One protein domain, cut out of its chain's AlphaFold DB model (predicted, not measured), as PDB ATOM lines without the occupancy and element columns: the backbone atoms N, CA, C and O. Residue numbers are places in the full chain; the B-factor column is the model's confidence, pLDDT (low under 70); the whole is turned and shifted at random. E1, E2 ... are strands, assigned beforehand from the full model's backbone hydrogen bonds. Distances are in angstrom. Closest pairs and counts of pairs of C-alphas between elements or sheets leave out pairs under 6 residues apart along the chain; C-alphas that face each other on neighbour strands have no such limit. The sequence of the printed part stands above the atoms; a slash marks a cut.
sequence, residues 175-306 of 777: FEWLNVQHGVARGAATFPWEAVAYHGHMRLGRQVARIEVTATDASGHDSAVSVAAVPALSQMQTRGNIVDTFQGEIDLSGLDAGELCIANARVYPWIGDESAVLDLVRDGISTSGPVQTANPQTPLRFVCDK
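What this domain is: This is residues 175 to 306 of the 777 residues of an uncharacterized protein of Desulfurellales bacterium (UniProt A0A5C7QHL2). Little regular structure, 43 of 132 printed residues, forms a sandwich: a curled sheet, E4-E3-E6-E7, face to face with a smaller one, E1-E2-E5. Both are antiparallel; the all-strand domain has seven strands, E1 to E7 along the chain, and no named helix. It is compact, radius of gyration of the C-alphas 14.5 A, spanning 40 by 34 by 28 A.

How they stand to each other: Inner strands E3, residues 210 to 216, and E6, residues 260 to 268, have N 212 and O 266 within hydrogen-bond range, 2.9 A. Hairpins add edge strands E4, residues 226 to 228 (N 213 to O 226, 2.8 A), and E7, residues 300 to 303 (N 261 to O 302, 2.8 A). In the other sheet of the sandwich, E2, residues 190 to 198, neighbours E1, residues 175 to 177, with N 176 and O 196 within hydrogen-bond range, 2.9 A, and E5, residues 244 to 251, with N 193 and O 248 within hydrogen-bond range, 2.9 A. The closest C-alphas of E4 and E5, Ala 228 and Phe 246, are 5.8 A apart.

Where its parts are: E2 spans 26.0 A, E6 25.8 A. C-alpha 175 is at (-40.849, 25.751, 24.838), C-alpha 303 at (-36.585, 26.164, 46.422).

The domain as a whole: The printed part has no cut. The 31-residue link E6 to E7 is long; residues 287 to 290 are under pLDDT 70.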
ATOM      1  N   PHE A 175     -41.591  26.340  23.716       96.69
ATOM      2  CA  PHE A 175     -40.849  25.751  24.838       96.69
ATOM      3  C   PHE A 175     -41.766  25.198  25.939       96.69
ATOM      4  O   PHE A 175     -42.822  25.777  26.195       96.69
ATOM      5  N   GLU A 176     -41.316  24.138  26.619       96.31
ATOM      6  CA  GLU A 176     -41.962  23.531  27.791       96.31
ATOM      7  C   GLU A 176     -40.928  22.969  28.786       96.31
ATOM      8  O   GLU A 176     -39.966  22.310  28.378       96.31
ATOM      9  N   TRP A 177     -41.173  23.148  30.089       97.19
ATOM     10  CA  TRP A 177     -40.435  22.460  31.156       97.19
ATOM     11  C   TRP A 177     -41.012  21.065  31.419       97.19
ATOM     12  O   TRP A 177     -42.222  20.887  31.512       97.19
ATOM     13  N   LEU A 178     -40.154  20.071  31.650       97.31
ATOM     14  CA  LEU A 178     -40.589  18.757  32.151       97.31
ATOM     15  C   LEU A 178     -40.622  18.712  33.688       97.31
ATOM     16  O   LEU A 178     -41.259  17.841  34.295       97.31
ATOM     17  N   ASN A 179     -39.952  19.669  34.328       96.12
ATOM     18  CA  ASN A 179     -40.039  19.904  35.757       96.12
ATOM     19  C   ASN A 179     -41.448  20.363  36.157       96.12
ATOM     20  O   ASN A 179     -42.100  21.152  35.477       96.12
ATOM     21  N   VAL A 180     -41.879  19.937  37.341       93.62
ATOM     22  CA  VAL A 180     -43.015  20.560  38.026       93.62
ATOM     23  C   VAL A 180     -42.545  21.903  38.598       93.62
ATOM     24  O   VAL A 180     -41.445  21.993  39.148       93.62
ATOM     25  N   GLN A 181     -43.375  22.941  38.482       92.62
ATOM     26  CA  GLN A 181     -43.138  24.225  39.152       92.62
ATOM     27  C   GLN A 181     -43.022  24.029  40.669       92.62
ATOM     28  O   GLN A 181     -43.600  23.101  41.207       92.62
ATOM     29  N   HIS A 182     -42.337  24.906  41.396       93.44
ATOM     30  CA  HIS A 182     -42.228  24.807  42.860       93.44
ATOM     31  C   HIS A 182     -41.581  23.494  43.361       93.44
ATOM     32  O   HIS A 182     -41.943  22.968  44.417       93.44
ATOM     33  N   GLY A 183     -40.607  22.970  42.607       94.06
ATOM     34  CA  GLY A 183     -39.746  21.870  43.051       94.06
ATOM     35  C   GLY A 183     -38.825  22.271  44.213       94.06
ATOM     36  O   GLY A 183     -38.805  23.424  44.642       94.06
ATOM     37  N   VAL A 184     -38.038  21.330  44.734       95.38
ATOM     38  CA  VAL A 184     -37.107  21.588  45.846       95.38
ATOM     39  C   VAL A 184     -35.797  20.821  45.666       95.38
ATOM     40  O   VAL A 184     -35.809  19.631  45.353       95.38
ATOM     41  N   ALA A 185     -34.670  21.498  45.885       95.62
ATOM     42  CA  ALA A 185     -33.328  20.918  45.847       95.62
ATOM     43  C   ALA A 185     -32.867  20.480  47.251       95.62
ATOM     44  O   ALA A 185     -32.068  21.160  47.887       95.62
ATOM     45  N   ARG A 186     -33.406  19.367  47.766       92.81
ATOM     46  CA  ARG A 186     -33.199  18.919  49.161       92.81
ATOM     47  C   ARG A 186     -31.764  18.434  49.402       92.81
ATOM     48  O   ARG A 186     -31.414  17.341  48.961       92.81
ATOM     49  N   GLY A 187     -30.957  19.211  50.126       90.19
ATOM     50  CA  GLY A 187     -29.591  18.832  50.510       90.19
ATOM     51  C   GLY A 187     -28.648  18.590  49.324       90.19
ATOM     52  O   GLY A 187     -27.708  17.803  49.440       90.19
ATOM     53  N   ALA A 188     -28.934  19.198  48.170       92.94
ATOM     54  CA  ALA A 188     -28.203  18.987  46.924       92.94
ATOM     55  C   ALA A 188     -27.305  20.187  46.587       92.94
ATOM     56  O   ALA A 188     -27.611  21.323  46.941       92.94
ATOM     57  N   ALA A 189     -26.207  19.935  45.867       96.19
ATOM     58  CA  ALA A 189     -25.344  20.993  45.333       96.19
ATOM     59  C   ALA A 189     -25.911  21.625  44.050       96.19
ATOM     60  O   ALA A 189     -25.555  22.750  43.707       96.19
ATOM     61  N   THR A 190     -26.786  20.900  43.350       97.88
ATOM     62  CA  THR A 190     -27.379  21.317  42.081       97.88
ATOM     63  C   THR A 190     -28.883  21.041  42.041       97.88
ATOM     64  O   THR A 190     -29.403  20.223  42.804       97.88
ATOM     65  N   PHE A 191     -29.597  21.732  41.149       98.25
ATOM     66  CA  PHE A 191     -30.993  21.439  40.814       98.25
ATOM     67  C   PHE A 191     -31.111  20.974  39.350       98.25
ATOM     68  O   PHE A 191     -30.738  21.735  38.450       98.25
ATOM     69  N   PRO A 192     -31.621  19.755  39.082       97.88
ATOM     70  CA  PRO A 192     -31.728  19.233  37.724       97.88
ATOM     71  C   PRO A 192     -32.902  19.865  36.973       97.88
ATOM     72  O   PRO A 192     -34.002  20.030  37.514       97.88
ATOM     73  N   TRP A 193     -32.696  20.151  35.693       98.06
ATOM     74  CA  TRP A 193     -33.741  20.641  34.806       98.06
ATOM     75  C   TRP A 193     -33.773  19.871  33.490       98.06
ATOM     76  O   TRP A 193     -32.736  19.496  32.945       98.06
ATOM     77  N   GLU A 194     -34.985  19.677  32.977       98.44
ATOM     78  CA  GLU A 194     -35.254  19.118  31.657       98.44
ATOM     79  C   GLU A 194     -36.306  19.964  30.943       98.44
ATOM     80  O   GLU A 194     -37.290  20.415  31.538       98.44
ATOM     81  N   ALA A 195     -36.111  20.165  29.644       98.19
ATOM     82  CA  ALA A 195     -37.023  20.924  28.811       98.19
ATOM     83  C   ALA A 195     -37.069  20.397  27.377       98.19
ATOM     84  O   ALA A 195     -36.107  19.822  26.862       98.19
ATOM     85  N   VAL A 196     -38.181  20.674  26.702       98.19
ATOM     86  CA  VAL A 196     -38.287  20.551  25.248       98.19
ATOM     87  C   VAL A 196     -38.465  21.930  24.634       98.19
ATOM     88  O   VAL A 196     -39.102  22.819  25.195       98.19
ATOM     89  N   ALA A 197     -37.904  22.101  23.446       97.69
ATOM     90  CA  ALA A 197     -38.109  23.280  22.630       97.69
ATOM     91  C   ALA A 197     -38.240  22.852  21.176       97.69
ATOM     92  O   ALA A 197     -37.606  21.880  20.786       97.69
ATOM     93  N   TYR A 198     -39.011  23.571  20.368       97.88
ATOM     94  CA  TYR A 198     -39.173  23.285  18.944       97.88
ATOM     95  C   TYR A 198     -39.164  24.571  18.129       97.88
ATOM     96  O   TYR A 198     -39.729  25.586  18.530       97.88
ATOM     97  N   HIS A 199     -38.535  24.520  16.959       97.12
ATOM     98  CA  HIS A 199     -38.457  25.652  16.049       97.12
ATOM     99  C   HIS A 199     -38.502  25.182  14.593       97.12
ATOM    100  O   HIS A 199     -37.985  24.116  14.252       97.12
ATOM    101  N   GLY A 200     -39.074  26.001  13.704       95.12
ATOM    102  CA  GLY A 200     -39.240  25.656  12.287       95.12
ATOM    103  C   GLY A 200     -37.926  25.385  11.541       95.12
ATOM    104  O   GLY A 200     -37.915  24.664  10.547       95.12
ATOM    105  N   HIS A 201     -36.803  25.906  12.048       96.19
ATOM    106  CA  HIS A 201     -35.462  25.748  11.465       96.19
ATOM    107  C   HIS A 201     -34.565  24.723  12.172       96.19
ATOM    108  O   HIS A 201     -33.339  24.798  12.029       96.19
ATOM    109  N   MET A 202     -35.163  23.783  12.912       96.19
ATOM    110  CA  MET A 202     -34.475  22.624  13.498       96.19
ATOM    111  C   MET A 202     -33.585  21.894  12.477       96.19
ATOM    112  O   MET A 202     -33.919  21.821  11.290       96.19
ATOM    113  N   ARG A 203     -32.428  21.403  12.934       96.56
ATOM    114  CA  ARG A 203     -31.369  20.818  12.091       96.56
ATOM    115  C   ARG A 203     -30.335  20.069  12.930       96.56
ATOM    116  O   ARG A 203     -30.265  20.254  14.141       96.56
ATOM    117  N   LEU A 204     -29.472  19.295  12.271       96.38
ATOM    118  CA  LEU A 204     -28.338  18.598  12.897       96.38
ATOM    119  C   LEU A 204     -28.715  17.682  14.078       96.38
ATOM    120  O   LEU A 204     -27.930  17.516  15.009       96.38
ATOM    121  N   GLY A 205     -29.912  17.096  14.039       96.38
ATOM    122  CA  GLY A 205     -30.470  16.279  15.115       96.38
ATOM    123  C   GLY A 205     -30.950  17.092  16.319       96.38
ATOM    124  O   GLY A 205     -31.140  16.525  17.386       96.38
ATOM    125  N   ARG A 206     -31.112  18.415  16.196       97.12
ATOM    126  CA  ARG A 206     -31.468  19.288  17.324       97.12
ATOM    127  C   ARG A 206     -32.601  20.234  16.972       97.12
ATOM    128  O   ARG A 206     -32.572  20.939  15.956       97.12
ATOM    129  N   GLN A 207     -33.556  20.297  17.885       97.31
ATOM    130  CA  GLN A 207     -34.767  21.091  17.779       97.31
ATOM    131  C   GLN A 207     -34.452  22.595  17.753       97.31
ATOM    132  O   GLN A 207     -35.052  23.363  17.000       97.31
ATOM    133  N   VAL A 208     -33.467  22.997  18.557       98.62
ATOM    134  CA  VAL A 208     -32.906  24.349  18.679       98.62
ATOM    135  C   VAL A 208     -31.377  24.254  18.792       98.62
ATOM    136  O   VAL A 208     -30.838  23.151  18.893       98.62
ATOM    137  N   ALA A 209     -30.662  25.380  18.729       98.50
ATOM    138  CA  ALA A 209     -29.200  25.377  18.765       98.50
ATOM    139  C   ALA A 209     -28.660  25.050  20.167       98.50
ATOM    140  O   ALA A 209     -27.755  24.221  20.302       98.50
ATOM    141  N   ARG A 210     -29.238  25.690  21.193       98.44
ATOM    142  CA  ARG A 210     -28.984  25.428  22.616       98.44
ATOM    143  C   ARG A 210     -30.041  26.071  23.517       98.44
ATOM    144  O   ARG A 210     -30.791  26.947  23.077       98.44
ATOM    145  N   ILE A 211     -30.041  25.666  24.781       98.81
ATOM    146  CA  ILE A 211     -30.783  26.290  25.877       98.81
ATOM    147  C   ILE A 211     -29.784  26.704  26.955       98.81
ATOM    148  O   ILE A 211     -28.913  25.919  27.332       98.81
ATOM    149  N   GLU A 212     -29.909  27.934  27.439       98.62
ATOM    150  CA  GLU A 212     -29.176  28.441  28.596       98.62
ATOM    151  C   GLU A 212     -30.159  28.696  29.736       98.62
ATOM    152  O   GLU A 212     -31.232  29.258  29.513       98.62
ATOM    153  N   VAL A 213     -29.794  28.294  30.950       98.75
ATOM    154  CA  VAL A 213     -30.611  28.476  32.151       98.75
ATOM    155  C   VAL A 213     -29.800  29.198  33.216       98.75
ATOM    156  O   VAL A 213     -28.660  28.832  33.494       98.75
ATOM    157  N   THR A 214     -30.384  30.238  33.805       98.31
ATOM    158  CA  THR A 214     -29.834  30.965  34.960       98.31
ATOM    159  C   THR A 214     -30.924  31.084  36.009       98.31
ATOM    160  O   THR A 214     -32.055  31.433  35.665       98.31
ATOM    161  N   ALA A 215     -30.608  30.768  37.261       98.00
ATOM    162  CA  ALA A 215     -31.516  30.963  38.380       98.00
ATOM    163  C   ALA A 215     -31.127  32.197  39.180       98.00
ATOM    164  O   ALA A 215     -29.949  32.383  39.460       98.00
ATOM    165  N   THR A 216     -32.128  32.968  39.588       97.75
ATOM    166  CA  THR A 216     -31.983  34.082  40.529       97.75
ATOM    167  C   THR A 216     -32.789  33.763  41.786       97.75
ATOM    168  O   THR A 216     -33.952  33.363  41.669       97.75
ATOM    169  N   ASP A 217     -32.196  33.883  42.971       97.06
ATOM    170  CA  ASP A 217     -32.907  33.721  44.248       97.06
ATOM    171  C   ASP A 217     -33.688  34.988  44.661       97.06
ATOM    172  O   ASP A 217     -33.792  35.957  43.903       97.06
ATOM    173  N   ALA A 218     -34.319  34.966  45.837       94.94
ATOM    174  CA  ALA A 218     -35.138  36.080  46.309       94.94
ATOM    175  C   ALA A 218     -34.283  37.264  46.798       94.94
ATOM    176  O   ALA A 218     -34.743  38.409  46.753       94.94
ATOM    177  N   SER A 219     -33.048  36.992  47.220       96.25
ATOM    178  CA  SER A 219     -32.030  37.970  47.600       96.25
ATOM    179  C   SER A 219     -31.311  38.602  46.398       96.25
ATOM    180  O   SER A 219     -30.641  39.627  46.548       96.25
ATOM    181  N   GLY A 220     -31.526  38.076  45.190       96.38
ATOM    182  CA  GLY A 220     -31.016  38.619  43.932       96.38
ATOM    183  C   GLY A 220     -29.637  38.094  43.533       96.38
ATOM    184  O   GLY A 220     -28.980  38.722  42.702       96.38
ATOM    185  N   HIS A 221     -29.183  36.980  44.109       98.06
ATOM    186  CA  HIS A 221     -27.992  36.280  43.646       98.06
ATOM    187  C   HIS A 221     -28.323  35.380  42.459       98.06
ATOM    188  O   HIS A 221     -29.371  34.733  42.418       98.06
ATOM    189  N   ASP A 222     -27.392  35.315  41.508       98.06
ATOM    190  CA  ASP A 222     -27.514  34.503  40.304       98.06
ATOM    191  C   ASP A 222     -26.652  33.239  40.385       98.06
ATOM    192  O   ASP A 222     -25.520  33.247  40.882       98.06
ATOM    193  N   SER A 223     -27.163  32.149  39.820       98.31
ATOM    194  CA  SER A 223     -26.388  30.941  39.561       98.31
ATOM    195  C   SER A 223     -25.398  31.153  38.413       98.31
ATOM    196  O   SER A 223     -25.554  32.037  37.567       98.31
ATOM    197  N   ALA A 224     -24.423  30.250  38.287       98.00
ATOM    198  CA  ALA A 224     -23.724  30.089  37.017       98.00
ATOM    199  C   ALA A 224     -24.712  29.694  35.897       98.00
ATOM    200  O   ALA A 224     -25.741  29.058  36.154       98.00
ATOM    201  N   VAL A 225     -24.390  30.052  34.649       98.25
ATOM    202  CA  VAL A 225     -25.203  29.687  33.479       98.25
ATOM    203  C   VAL A 225     -25.054  28.191  33.194       98.25
ATOM    204  O   VAL A 225     -23.964  27.719  32.870       98.25
ATOM    205  N   SER A 226     -26.162  27.455  33.248       98.31
ATOM    206  CA  SER A 226     -26.239  26.065  32.794       98.31
ATOM    207  C   SER A 226     -26.550  26.025  31.298       98.31
ATOM    208  O   SER A 226     -27.579  26.546  30.874       98.31
ATOM    209  N   VAL A 227     -25.710  25.371  30.492       98.19
ATOM    210  CA  VAL A 227     -25.869  25.303  29.027       98.19
ATOM    211  C   VAL A 227     -26.132  23.869  28.575       98.19
ATOM    212  O   VAL A 227     -25.329  22.980  28.848       98.19
ATOM    213  N   ALA A 228     -27.201  23.659  27.807       98.19
ATOM    214  CA  ALA A 228     -27.469  22.401  27.116       98.19
ATOM    215  C   ALA A 228     -27.531  22.629  25.602       98.19
ATOM    216  O   ALA A 228     -28.379  23.368  25.103       98.19
ATOM    217  N   ALA A 229     -26.642  21.974  24.858       96.88
ATOM    218  CA  ALA A 229     -26.578  22.079  23.398       96.88
ATOM    219  C   ALA A 229     -26.763  20.738  22.677       96.88
ATOM    220  O   ALA A 229     -26.800  20.715  21.450       96.88
ATOM    221  N   VAL A 230     -26.841  19.625  23.408       96.00
ATOM    222  CA  VAL A 230     -27.007  18.279  22.850       96.00
ATOM    223  C   VAL A 230     -28.223  17.639  23.515       96.00
ATOM    224  O   VAL A 230     -28.208  17.503  24.738       96.00
ATOM    225  N   PRO A 231     -29.254  17.272  22.739       96.19
ATOM    226  CA  PRO A 231     -30.407  16.568  23.272       96.19
ATOM    227  C   PRO A 231     -30.075  15.151  23.758       96.19
ATOM    228  O   PRO A 231     -29.134  14.513  23.276       96.19
ATOM    229  N   ALA A 232     -30.855  14.660  24.715       97.12
ATOM    230  CA  ALA A 232     -30.822  13.296  25.218       97.12
ATOM    231  C   ALA A 232     -32.228  12.846  25.640       97.12
ATOM    232  O   ALA A 232     -33.092  13.669  25.944       97.12
ATOM    233  N   LEU A 233     -32.452  11.533  25.699       97.75
ATOM    234  CA  LEU A 233     -33.706  10.984  26.217       97.75
ATOM    235  C   LEU A 233     -33.936  11.420  27.674       97.75
ATOM    236  O   LEU A 233     -33.018  11.336  28.490       97.75
ATOM    237  N   SER A 234     -35.164  11.860  27.965       98.00
ATOM    238  CA  SER A 234     -35.603  12.341  29.280       98.00
ATOM    239  C   SER A 234     -35.289  11.346  30.398       98.00
ATOM    240  O   SER A 234     -35.518  10.143  30.250       98.00
ATOM    241  N   GLN A 235     -34.822  11.858  31.537       96.62
ATOM    242  CA  GLN A 235     -34.617  11.090  32.768       96.62
ATOM    243  C   GLN A 235     -35.797  11.250  33.738       96.62
ATOM    244  O   GLN A 235     -36.014  10.392  34.593       96.62
ATOM    245  N   MET A 236     -36.597  12.314  33.594       95.88
ATOM    246  CA  MET A 236     -37.837  12.520  34.354       95.88
ATOM    247  C   MET A 236     -39.001  11.653  33.864       95.88
ATOM    248  O   MET A 236     -39.958  11.424  34.610       95.88
ATOM    249  N   GLN A 237     -38.958  11.186  32.619       96.94
ATOM    250  CA  GLN A 237     -40.009  10.362  32.042       96.94
ATOM    251  C   GLN A 237     -39.705   8.864  32.190       96.94
ATOM    252  O   GLN A 237     -38.749   8.345  31.626       96.94
ATOM    253  N   THR A 238     -40.576   8.140  32.890       95.56
ATOM    254  CA  THR A 238     -40.448   6.693  33.147       95.56
ATOM    255  C   THR A 238     -41.505   5.853  32.431       95.56
ATOM    256  O   THR A 238     -41.401   4.626  32.391       95.56
ATOM    257  N   ARG A 239     -42.539   6.485  31.858       94.88
ATOM    258  CA  ARG A 239     -43.646   5.809  31.162       94.88
ATOM    259  C   ARG A 239     -43.978   6.472  29.831       94.88
ATOM    260  O   ARG A 239     -43.577   7.597  29.557       94.88
ATOM    261  N   GLY A 240     -44.752   5.768  29.007       92.94
ATOM    262  CA  GLY A 240     -45.082   6.220  27.657       92.94
ATOM    263  C   GLY A 240     -43.879   6.120  26.712       92.94
ATOM    264  O   GLY A 240     -43.071   5.205  26.850       92.94
ATOM    265  N   ASN A 241     -43.790   7.022  25.737       92.50
ATOM    266  CA  ASN A 241     -42.669   7.089  24.798       92.50
ATOM    267  C   ASN A 241     -41.683   8.155  25.277       92.50
ATOM    268  O   ASN A 241     -42.055   9.328  25.338       92.50
ATOM    269  N   ILE A 242     -40.457   7.764  25.622       96.31
ATOM    270  CA  ILE A 242     -39.473   8.684  26.203       96.31
ATOM    271  C   ILE A 242     -39.103   9.766  25.180       96.31
ATOM    272  O   ILE A 242     -38.722   9.460  24.050       96.31
ATOM    273  N   VAL A 243     -39.260  11.031  25.566       97.25
ATOM    274  CA  VAL A 243     -39.002  12.190  24.704       97.25
ATOM    275  C   VAL A 243     -37.520  12.581  24.688       97.25
ATOM    276  O   VAL A 243     -36.806  12.400  25.670       97.25
ATOM    277  N   ASP A 244     -37.071  13.138  23.565       95.44
ATOM    278  CA  ASP A 244     -35.763  13.781  23.409       95.44
ATOM    279  C   ASP A 244     -35.778  15.212  23.985       95.44
ATOM    280  O   ASP A 244     -36.638  16.016  23.617       95.44
ATOM    281  N   THR A 245     -34.846  15.533  24.882       97.75
ATOM    282  CA  THR A 245     -34.868  16.726  25.750       97.75
ATOM    283  C   THR A 245     -33.524  17.434  25.821       97.75
ATOM    284  O   THR A 245     -32.470  16.827  25.650       97.75
ATOM    285  N   PHE A 246     -33.556  18.722  26.147       98.62
ATOM    286  CA  PHE A 246     -32.397  19.440  26.666       98.62
ATOM    287  C   PHE A 246     -32.394  19.322  28.188       98.62
ATOM    288  O   PHE A 246     -33.415  19.577  28.824       98.62
ATOM    289  N   GLN A 247     -31.245  18.968  28.755       98.31
ATOM    290  CA  GLN A 247     -31.105  18.713  30.186       98.31
ATOM    291  C   GLN A 247     -29.819  19.323  30.743       98.31
ATOM    292  O   GLN A 247     -28.813  19.419  30.033       98.31
ATOM    293  N   GLY A 248     -29.848  19.714  32.013       98.06
ATOM    294  CA  GLY A 248     -28.698  20.275  32.711       98.06
ATOM    295  C   GLY A 248     -28.924  20.407  34.214       98.06
ATOM    296  O   GLY A 248     -29.916  19.929  34.764       98.06
ATOM    297  N   GLU A 249     -27.991  21.085  34.877       98.12
ATOM    298  CA  GLU A 249     -27.986  21.272  36.326       98.12
ATOM    299  C   GLU A 249     -27.702  22.735  36.672       98.12
ATOM    300  O   GLU A 249     -26.750  23.330  36.170       98.12
ATOM    301  N   ILE A 250     -28.529  23.320  37.537       98.62
ATOM    302  CA  ILE A 250     -28.322  24.666  38.082       98.62
ATOM    303  C   ILE A 250     -27.422  24.543  39.310       98.62
ATOM    304  O   ILE A 250     -27.784  23.847  40.256       98.62
ATOM    305  N   ASP A 251     -26.278  25.228  39.307       98.19
ATOM    306  CA  ASP A 251     -25.386  25.305  40.468       98.19
ATOM    307  C   ASP A 251     -25.999  26.174  41.576       98.19
ATOM    308  O   ASP A 251     -26.359  27.330  41.349       98.19
ATOM    309  N   LEU A 252     -26.103  25.614  42.784       98.31
ATOM    310  CA  LEU A 252     -26.699  26.268  43.949       98.31
ATOM    311  C   LEU A 252     -25.660  26.942  44.852       98.31
ATOM    312  O   LEU A 252     -26.020  27.545  45.866       98.31
ATOM    313  N   SER A 253     -24.366  26.837  44.532       96.62
ATOM    314  CA  SER A 253     -23.282  27.350  45.373       96.62
ATOM    315  C   SER A 253     -23.420  28.851  45.667       96.62
ATOM    316  O   SER A 253     -23.262  29.249  46.824       96.62
ATOM    317  N   GLY A 254     -23.801  29.641  44.658       95.00
ATOM    318  CA  GLY A 254     -23.987  31.093  44.735       95.00
ATOM    319  C   GLY A 254     -25.372  31.575  45.173       95.00
ATOM    320  O   GLY A 254     -25.534  32.775  45.341       95.00
ATOM    321  N   LEU A 255     -26.344  30.675  45.354       98.19
ATOM    322  CA  LEU A 255     -27.720  31.018  45.740       98.19
ATOM    323  C   LEU A 255     -27.924  30.874  47.249       98.19
ATOM    324  O   LEU A 255     -27.354  29.969  47.860       98.19
ATOM    325  N   ASP A 256     -28.769  31.690  47.856       97.62
ATOM    326  CA  ASP A 256     -29.092  31.596  49.274       97.62
ATOM    327  C   ASP A 256     -30.003  30.401  49.576       97.62
ATOM    328  O   ASP A 256     -30.905  30.032  48.819       97.62
ATOM    329  N   ALA A 257     -29.722  29.738  50.700       96.62
ATOM    330  CA  ALA A 257     -30.488  28.579  51.127       96.62
ATOM    331  C   ALA A 257     -31.839  28.995  51.732       96.62
ATOM    332  O   ALA A 257     -31.959  30.008  52.415       96.62
ATOM    333  N   GLY A 258     -32.859  28.182  51.478       95.31
ATOM    334  CA  GLY A 258     -34.236  28.382  51.909       95.31
ATOM    335  C   GLY A 258     -35.051  29.343  51.045       95.31
ATOM    336  O   GLY A 258     -36.242  29.524  51.299       95.31
ATOM    337  N   GLU A 259     -34.452  29.926  50.005       95.94
ATOM    338  CA  GLU A 259     -35.123  30.887  49.136       95.94
ATOM    339  C   GLU A 259     -35.798  30.246  47.917       95.94
ATOM    340  O   GLU A 259     -35.413  29.179  47.426       95.94
ATOM    341  N   LEU A 260     -36.828  30.931  47.411       95.62
ATOM    342  CA  LEU A 260     -37.449  30.610  46.132       95.62
ATOM    343  C   LEU A 260     -36.593  31.179  45.000       95.62
ATOM    344  O   LEU A 260     -36.454  32.392  44.871       95.62
ATOM    345  N   CYS A 261     -36.112  30.301  44.134       96.25
ATOM    346  CA  CYS A 261     -35.372  30.655  42.938       96.25
ATOM    347  C   CYS A 261     -36.281  30.691  41.707       96.25
ATOM    348  O   CYS A 261     -37.202  29.879  41.552       96.25
ATOM    349  N   ILE A 262     -35.981  31.621  40.803       95.81
ATOM    350  CA  ILE A 262     -36.598  31.768  39.488       95.81
ATOM    351  C   ILE A 262     -35.557  31.410  38.427       95.81
ATOM    352  O   ILE A 262     -34.625  32.168  38.185       95.81
ATOM    353  N   ALA A 263     -35.725  30.263  37.776       96.81
ATOM    354  CA  ALA A 263     -34.910  29.826  36.651       96.81
ATOM    355  C   ALA A 263     -35.466  30.372  35.330       96.81
ATOM    356  O   ALA A 263     -36.543  29.980  34.868       96.81
ATOM    357  N   ASN A 264     -34.709  31.272  34.708       97.50
ATOM    358  CA  ASN A 264     -34.977  31.772  33.370       97.50
ATOM    359  C   ASN A 264     -34.328  30.860  32.326       97.50
ATOM    360  O   ASN A 264     -33.128  30.600  32.412       97.50
ATOM    361  N   ALA A 265     -35.093  30.435  31.320       98.19
ATOM    362  CA  ALA A 265     -34.534  29.808  30.128       98.19
ATOM    363  C   ALA A 265     -34.424  30.827  28.994       98.19
ATOM    364  O   ALA A 265     -35.392  31.515  28.663       98.19
ATOM    365  N   ARG A 266     -33.253  30.851  28.354       98.38
ATOM    366  CA  ARG A 266     -33.021  31.490  27.060       98.38
ATOM    367  C   ARG A 266     -32.830  30.402  26.010       98.38
ATOM    368  O   ARG A 266     -31.893  29.606  26.085       98.38
ATOM    369  N   VAL A 267     -33.747  30.337  25.049       98.69
ATOM    370  CA  VAL A 267     -33.801  29.289  24.022       98.69
ATOM    371  C   VAL A 267     -33.360  29.877  22.688       98.69
ATOM    372  O   VAL A 267     -34.023  30.754  22.131       98.69
ATOM    373  N   TYR A 268     -32.245  29.374  22.165       98.75
ATOM    374  CA  TYR A 268     -31.582  29.934  20.991       98.75
ATOM    375  C   TYR A 268     -31.952  29.141  19.728       98.75
ATOM    376  O   TYR A 268     -31.561  27.973  19.607       98.75
ATOM    377  N   PRO A 269     -32.689  29.723  18.761       98.25
ATOM    378  CA  PRO A 269     -32.982  29.050  17.500       98.25
ATOM    379  C   PRO A 269     -31.725  28.942  16.623       98.25
ATOM    380  O   PRO A 269     -30.760  29.674  16.783       98.25
ATOM    381  N   TRP A 270     -31.738  28.057  15.627       98.19
ATOM    382  CA  TRP A 270     -30.637  27.974  14.657       98.19
ATOM    383  C   TRP A 270     -30.544  29.186  13.722       98.19
ATOM    384  O   TRP A 270     -29.455  29.538  13.281       98.19
ATOM    385  N   ILE A 271     -31.684  29.788  13.385       97.62
ATOM    386  CA  ILE A 271     -31.800  30.961  12.516       97.62
ATOM    387  C   ILE A 271     -32.527  32.040  13.304       97.62
ATOM    388  O   ILE A 271     -33.616  31.776  13.811       97.62
ATOM    389  N   GLY A 272     -31.927  33.223  13.373       97.62
ATOM    390  CA  GLY A 272     -32.447  34.378  14.084       97.62
ATOM    391  C   GLY A 272     -31.356  35.176  14.785       97.62
ATOM    392  O   GLY A 272     -30.259  34.678  15.035       97.62
ATOM    393  N   ASP A 273     -31.663  36.432  15.079       97.12
ATOM    394  CA  ASP A 273     -30.859  37.289  15.949       97.12
ATOM    395  C   ASP A 273     -31.373  37.236  17.402       97.12
ATOM    396  O   ASP A 273     -32.169  36.372  17.772       97.12
ATOM    397  N   GLU A 274     -30.921  38.162  18.246       97.31
ATOM    398  CA  GLU A 274     -31.330  38.254  19.653       97.31
ATOM    399  C   GLU A 274     -32.849  38.456  19.841       97.31
ATOM    400  O   GLU A 274     -33.407  38.073  20.871       97.31
ATOM    401  N   SER A 275     -33.553  39.013  18.847       96.38
ATOM    402  CA  SER A 275     -35.016  39.137  18.895       96.38
ATOM    403  C   SER A 275     -35.729  37.788  18.745       96.38
ATOM    404  O   SER A 275     -36.871  37.655  19.183       96.38
ATOM    405  N   ALA A 276     -35.048  36.784  18.178       97.19
ATOM    406  CA  ALA A 276     -35.545  35.423  17.983       97.19
ATOM    407  C   ALA A 276     -35.293  34.505  19.189       97.19
ATOM    408  O   ALA A 276     -35.849  33.407  19.262       97.19
ATOM    409  N   VAL A 277     -34.439  34.923  20.126       98.50
ATOM    410  CA  VAL A 277     -34.200  34.184  21.367       98.50
ATOM    411  C   VAL A 277     -35.456  34.284  22.225       98.50
ATOM    412  O   VAL A 277     -35.898  35.387  22.555       98.50
ATOM    413  N   LEU A 278     -36.038  33.134  22.577       98.00
ATOM    414  CA  LEU A 278     -37.097  33.094  23.583       98.00
ATOM    415  C   LEU A 278     -36.444  33.265  24.951       98.00
ATOM    416  O   LEU A 278     -35.674  32.403  25.363       98.00
ATOM    417  N   ASP A 279     -36.773  34.347  25.643       97.31
ATOM    418  CA  ASP A 279     -36.357  34.605  27.020       97.31
ATOM    419  C   ASP A 279     -37.598  34.574  27.915       97.31
ATOM    420  O   ASP A 279     -38.484  35.412  27.764       97.31
ATOM    421  N   LEU A 280     -37.706  33.609  28.830       95.44
ATOM    422  CA  LEU A 280     -38.934  33.425  29.613       95.44
ATOM    423  C   LEU A 280     -39.222  34.569  30.594       95.44
ATOM    424  O   LEU A 280     -40.377  34.744  30.980       95.44
ATOM    425  N   VAL A 281     -38.224  35.370  30.974       92.44
ATOM    426  CA  VAL A 281     -38.437  36.570  31.799       92.44
ATOM    427  C   VAL A 281     -38.987  37.728  30.963       92.44
ATOM    428  O   VAL A 281     -39.827  38.484  31.451       92.44
ATOM    429  N   ARG A 282     -38.551  37.868  29.703       92.25
ATOM    430  CA  ARG A 282     -38.985  38.954  28.800       92.25
ATOM    431  C   ARG A 282     -40.261  38.625  28.022       92.25
ATOM    432  O   ARG A 282     -41.127  39.477  27.856       92.25
ATOM    433  N   ASP A 283     -40.331  37.406  27.505       92.44
ATOM    434  CA  ASP A 283     -41.283  36.956  26.487       92.44
ATOM    435  C   ASP A 283     -42.325  35.979  27.049       92.44
ATOM    436  O   ASP A 283     -43.421  35.834  26.495       92.44
ATOM    437  N   GLY A 284     -41.975  35.305  28.147       87.50
ATOM    438  CA  GLY A 284     -42.871  34.416  28.866       87.50
ATOM    439  C   GLY A 284     -44.016  35.166  29.542       87.50
ATOM    440  O   GLY A 284     -44.104  36.397  29.553       87.50
ATOM    441  N   ILE A 285     -44.945  34.412  30.118       85.12
ATOM    442  CA  ILE A 285     -46.022  35.016  30.898       85.12
ATOM    443  C   ILE A 285     -45.441  35.490  32.225       85.12
ATOM    444  O   ILE A 285     -44.942  34.699  33.028       85.12
ATOM    445  N   SER A 286     -45.514  36.805  32.437       74.25
ATOM    446  CA  SER A 286     -45.088  37.421  33.686       74.25
ATOM    447  C   SER A 286     -45.866  36.822  34.850       74.25
ATOM    448  O   SER A 286     -47.092  36.717  34.828       74.25
ATOM    449  N   THR A 287     -45.134  36.433  35.882       66.81
ATOM    450  CA  THR A 287     -45.691  35.838  37.092       66.81
ATOM    451  C   THR A 287     -45.163  36.571  38.316       66.81
ATOM    452  O   THR A 287     -44.704  35.934  39.252       66.81
ATOM    453  N   SER A 288     -45.180  37.907  38.349       64.12
ATOM    454  CA  SER A 288     -44.875  38.638  39.589       64.12
ATOM    455  C   SER A 288     -45.843  38.185  40.702       64.12
ATOM    456  O   SER A 288     -47.000  38.599  40.713       64.12
ATOM    457  N   GLY A 289     -45.404  37.276  41.582       66.06
ATOM    458  CA  GLY A 289     -46.251  36.558  42.549       66.06
ATOM    459  C   GLY A 289     -46.395  35.044  42.275       66.06
ATOM    460  O   GLY A 289     -45.596  34.460  41.538       66.06
ATOM    461  N   PRO A 290     -47.387  34.360  42.887       67.50
ATOM    462  CA  PRO A 290     -47.627  32.926  42.670       67.50
ATOM    463  C   PRO A 290     -47.828  32.576  41.184       67.50
ATOM    464  O   PRO A 290     -48.339  33.400  40.425       67.50
ATOM    465  N   VAL A 291     -47.447  31.363  40.740       73.25
ATOM    466  CA  VAL A 291     -47.763  30.929  39.359       73.25
ATOM    467  C   VAL A 291     -49.278  30.803  39.272       73.25
ATOM    468  O   VAL A 291     -49.875  29.950  39.925       73.25
ATOM    469  N   GLN A 292     -49.887  31.667  38.473       76.06
ATOM    470  CA  GLN A 292     -51.327  31.733  38.267       76.06
ATOM    471  C   GLN A 292     -51.658  31.554  36.782       76.06
ATOM    472  O   GLN A 292     -52.513  32.233  36.222       76.06
ATOM    473  N   THR A 293     -50.951  30.649  36.114       80.25
ATOM    474  CA  THR A 293     -51.186  30.335  34.706       80.25
ATOM    475  C   THR A 293     -50.777  28.903  34.415       80.25
ATOM    476  O   THR A 293     -49.700  28.473  34.828       80.25
ATOM    477  N   ALA A 294     -51.650  28.157  33.743       79.31
ATOM    478  CA  ALA A 294     -51.370  26.815  33.237       79.31
ATOM    479  C   ALA A 294     -50.584  26.845  31.932       79.31
ATOM    480  O   ALA A 294     -50.144  25.802  31.454       79.31
ATOM    481  N   ASN A 295     -50.408  28.035  31.360       83.31
ATOM    482  CA  ASN A 295     -49.561  28.213  30.206       83.31
ATOM    483  C   ASN A 295     -48.090  27.969  30.586       83.31
ATOM    484  O   ASN A 295     -47.615  28.504  31.594       83.31
ATOM    485  N   PRO A 296     -47.371  27.184  29.783       73.81
ATOM    486  CA  PRO A 296     -46.089  26.636  30.182       73.81
ATOM    487  C   PRO A 296     -44.890  27.553  29.994       73.81
ATOM    488  O   PRO A 296     -43.846  27.327  30.605       73.81
ATOM    489  N   GLN A 297     -45.022  28.602  29.179       87.75
ATOM    490  CA  GLN A 297     -43.931  29.529  28.885       87.75
ATOM    491  C   GLN A 297     -43.750  30.520  30.038       87.75
ATOM    492  O   GLN A 297     -43.994  31.720  29.915       87.75
ATOM    493  N   THR A 298     -43.349  29.992  31.190       91.62
ATOM    494  CA  THR A 298     -43.058  30.718  32.424       91.62
ATOM    495  C   THR A 298     -41.681  30.304  32.937       91.62
ATOM    496  O   THR A 298     -41.279  29.154  32.738       91.62
ATOM    497  N   PRO A 299     -40.943  31.197  33.616       94.31
ATOM    498  CA  PRO A 299     -39.754  30.793  34.357       94.31
ATOM    499  C   PRO A 299     -40.057  29.633  35.320       94.31
ATOM    500  O   PRO A 299     -41.149  29.559  35.895       94.31
ATOM    501  N   LEU A 300     -39.102  28.721  35.496       95.06
ATOM    502  CA  LEU A 300     -39.252  27.593  36.414       95.06
ATOM    503  C   LEU A 300     -38.969  28.038  37.848       95.06
ATOM    504  O   LEU A 300     -38.016  28.761  38.113       95.06
ATOM    505  N   ARG A 301     -39.790  27.584  38.789       94.12
ATOM    506  CA  ARG A 301     -39.639  27.871  40.214       94.12
ATOM    507  C   ARG A 301     -39.159  26.658  40.970       94.12
ATOM    508  O   ARG A 301     -39.717  25.573  40.811       94.12
ATOM    509  N   PHE A 302     -38.196  26.859  41.853       96.56
ATOM    510  CA  PHE A 302     -37.766  25.835  42.794       96.56
ATOM    511  C   PHE A 302     -37.230  26.477  44.070       96.56
ATOM    512  O   PHE A 302     -36.849  27.640  44.064       96.56
ATOM    513  N   VAL A 303     -37.213  25.730  45.169       97.38
ATOM    514  CA  VAL A 303     -36.585  26.164  46.422       97.38
ATOM    515  C   VAL A 303     -35.155  25.641  46.482       97.38
ATOM    516  O   VAL A 303     -34.933  24.433  46.328       97.38
ATOM    517  N   CYS A 304     -34.197  26.536  46.727       97.81
ATOM    518  CA  CYS A 304     -32.814  26.166  47.005       97.81
ATOM    519  C   CYS A 304     -32.707  25.679  48.455       97.81
ATOM    520  O   CYS A 304     -32.543  26.465  49.374       97.81
ATOM    521  N   ASP A 305     -32.820  24.372  48.687       97.12
ATOM    522  CA  ASP A 305     -32.770  23.768  50.029       97.12
ATOM    523  C   ASP A 305     -31.440  23.028  50.258       97.12
ATOM    524  O   ASP A 305     -31.399  21.927  50.808       97.12
ATOM    525  N   LYS A 306     -30.334  23.621  49.790       95.62
ATOM    526  CA  LYS A 306     -29.007  22.978  49.724       95.62
ATOM    527  C   LYS A 306     -28.444  22.528  51.076       95.62
ATOM    528  O   LYS A 306     -27.617  21.623  51.120       95.62
TER     529      LYS A 306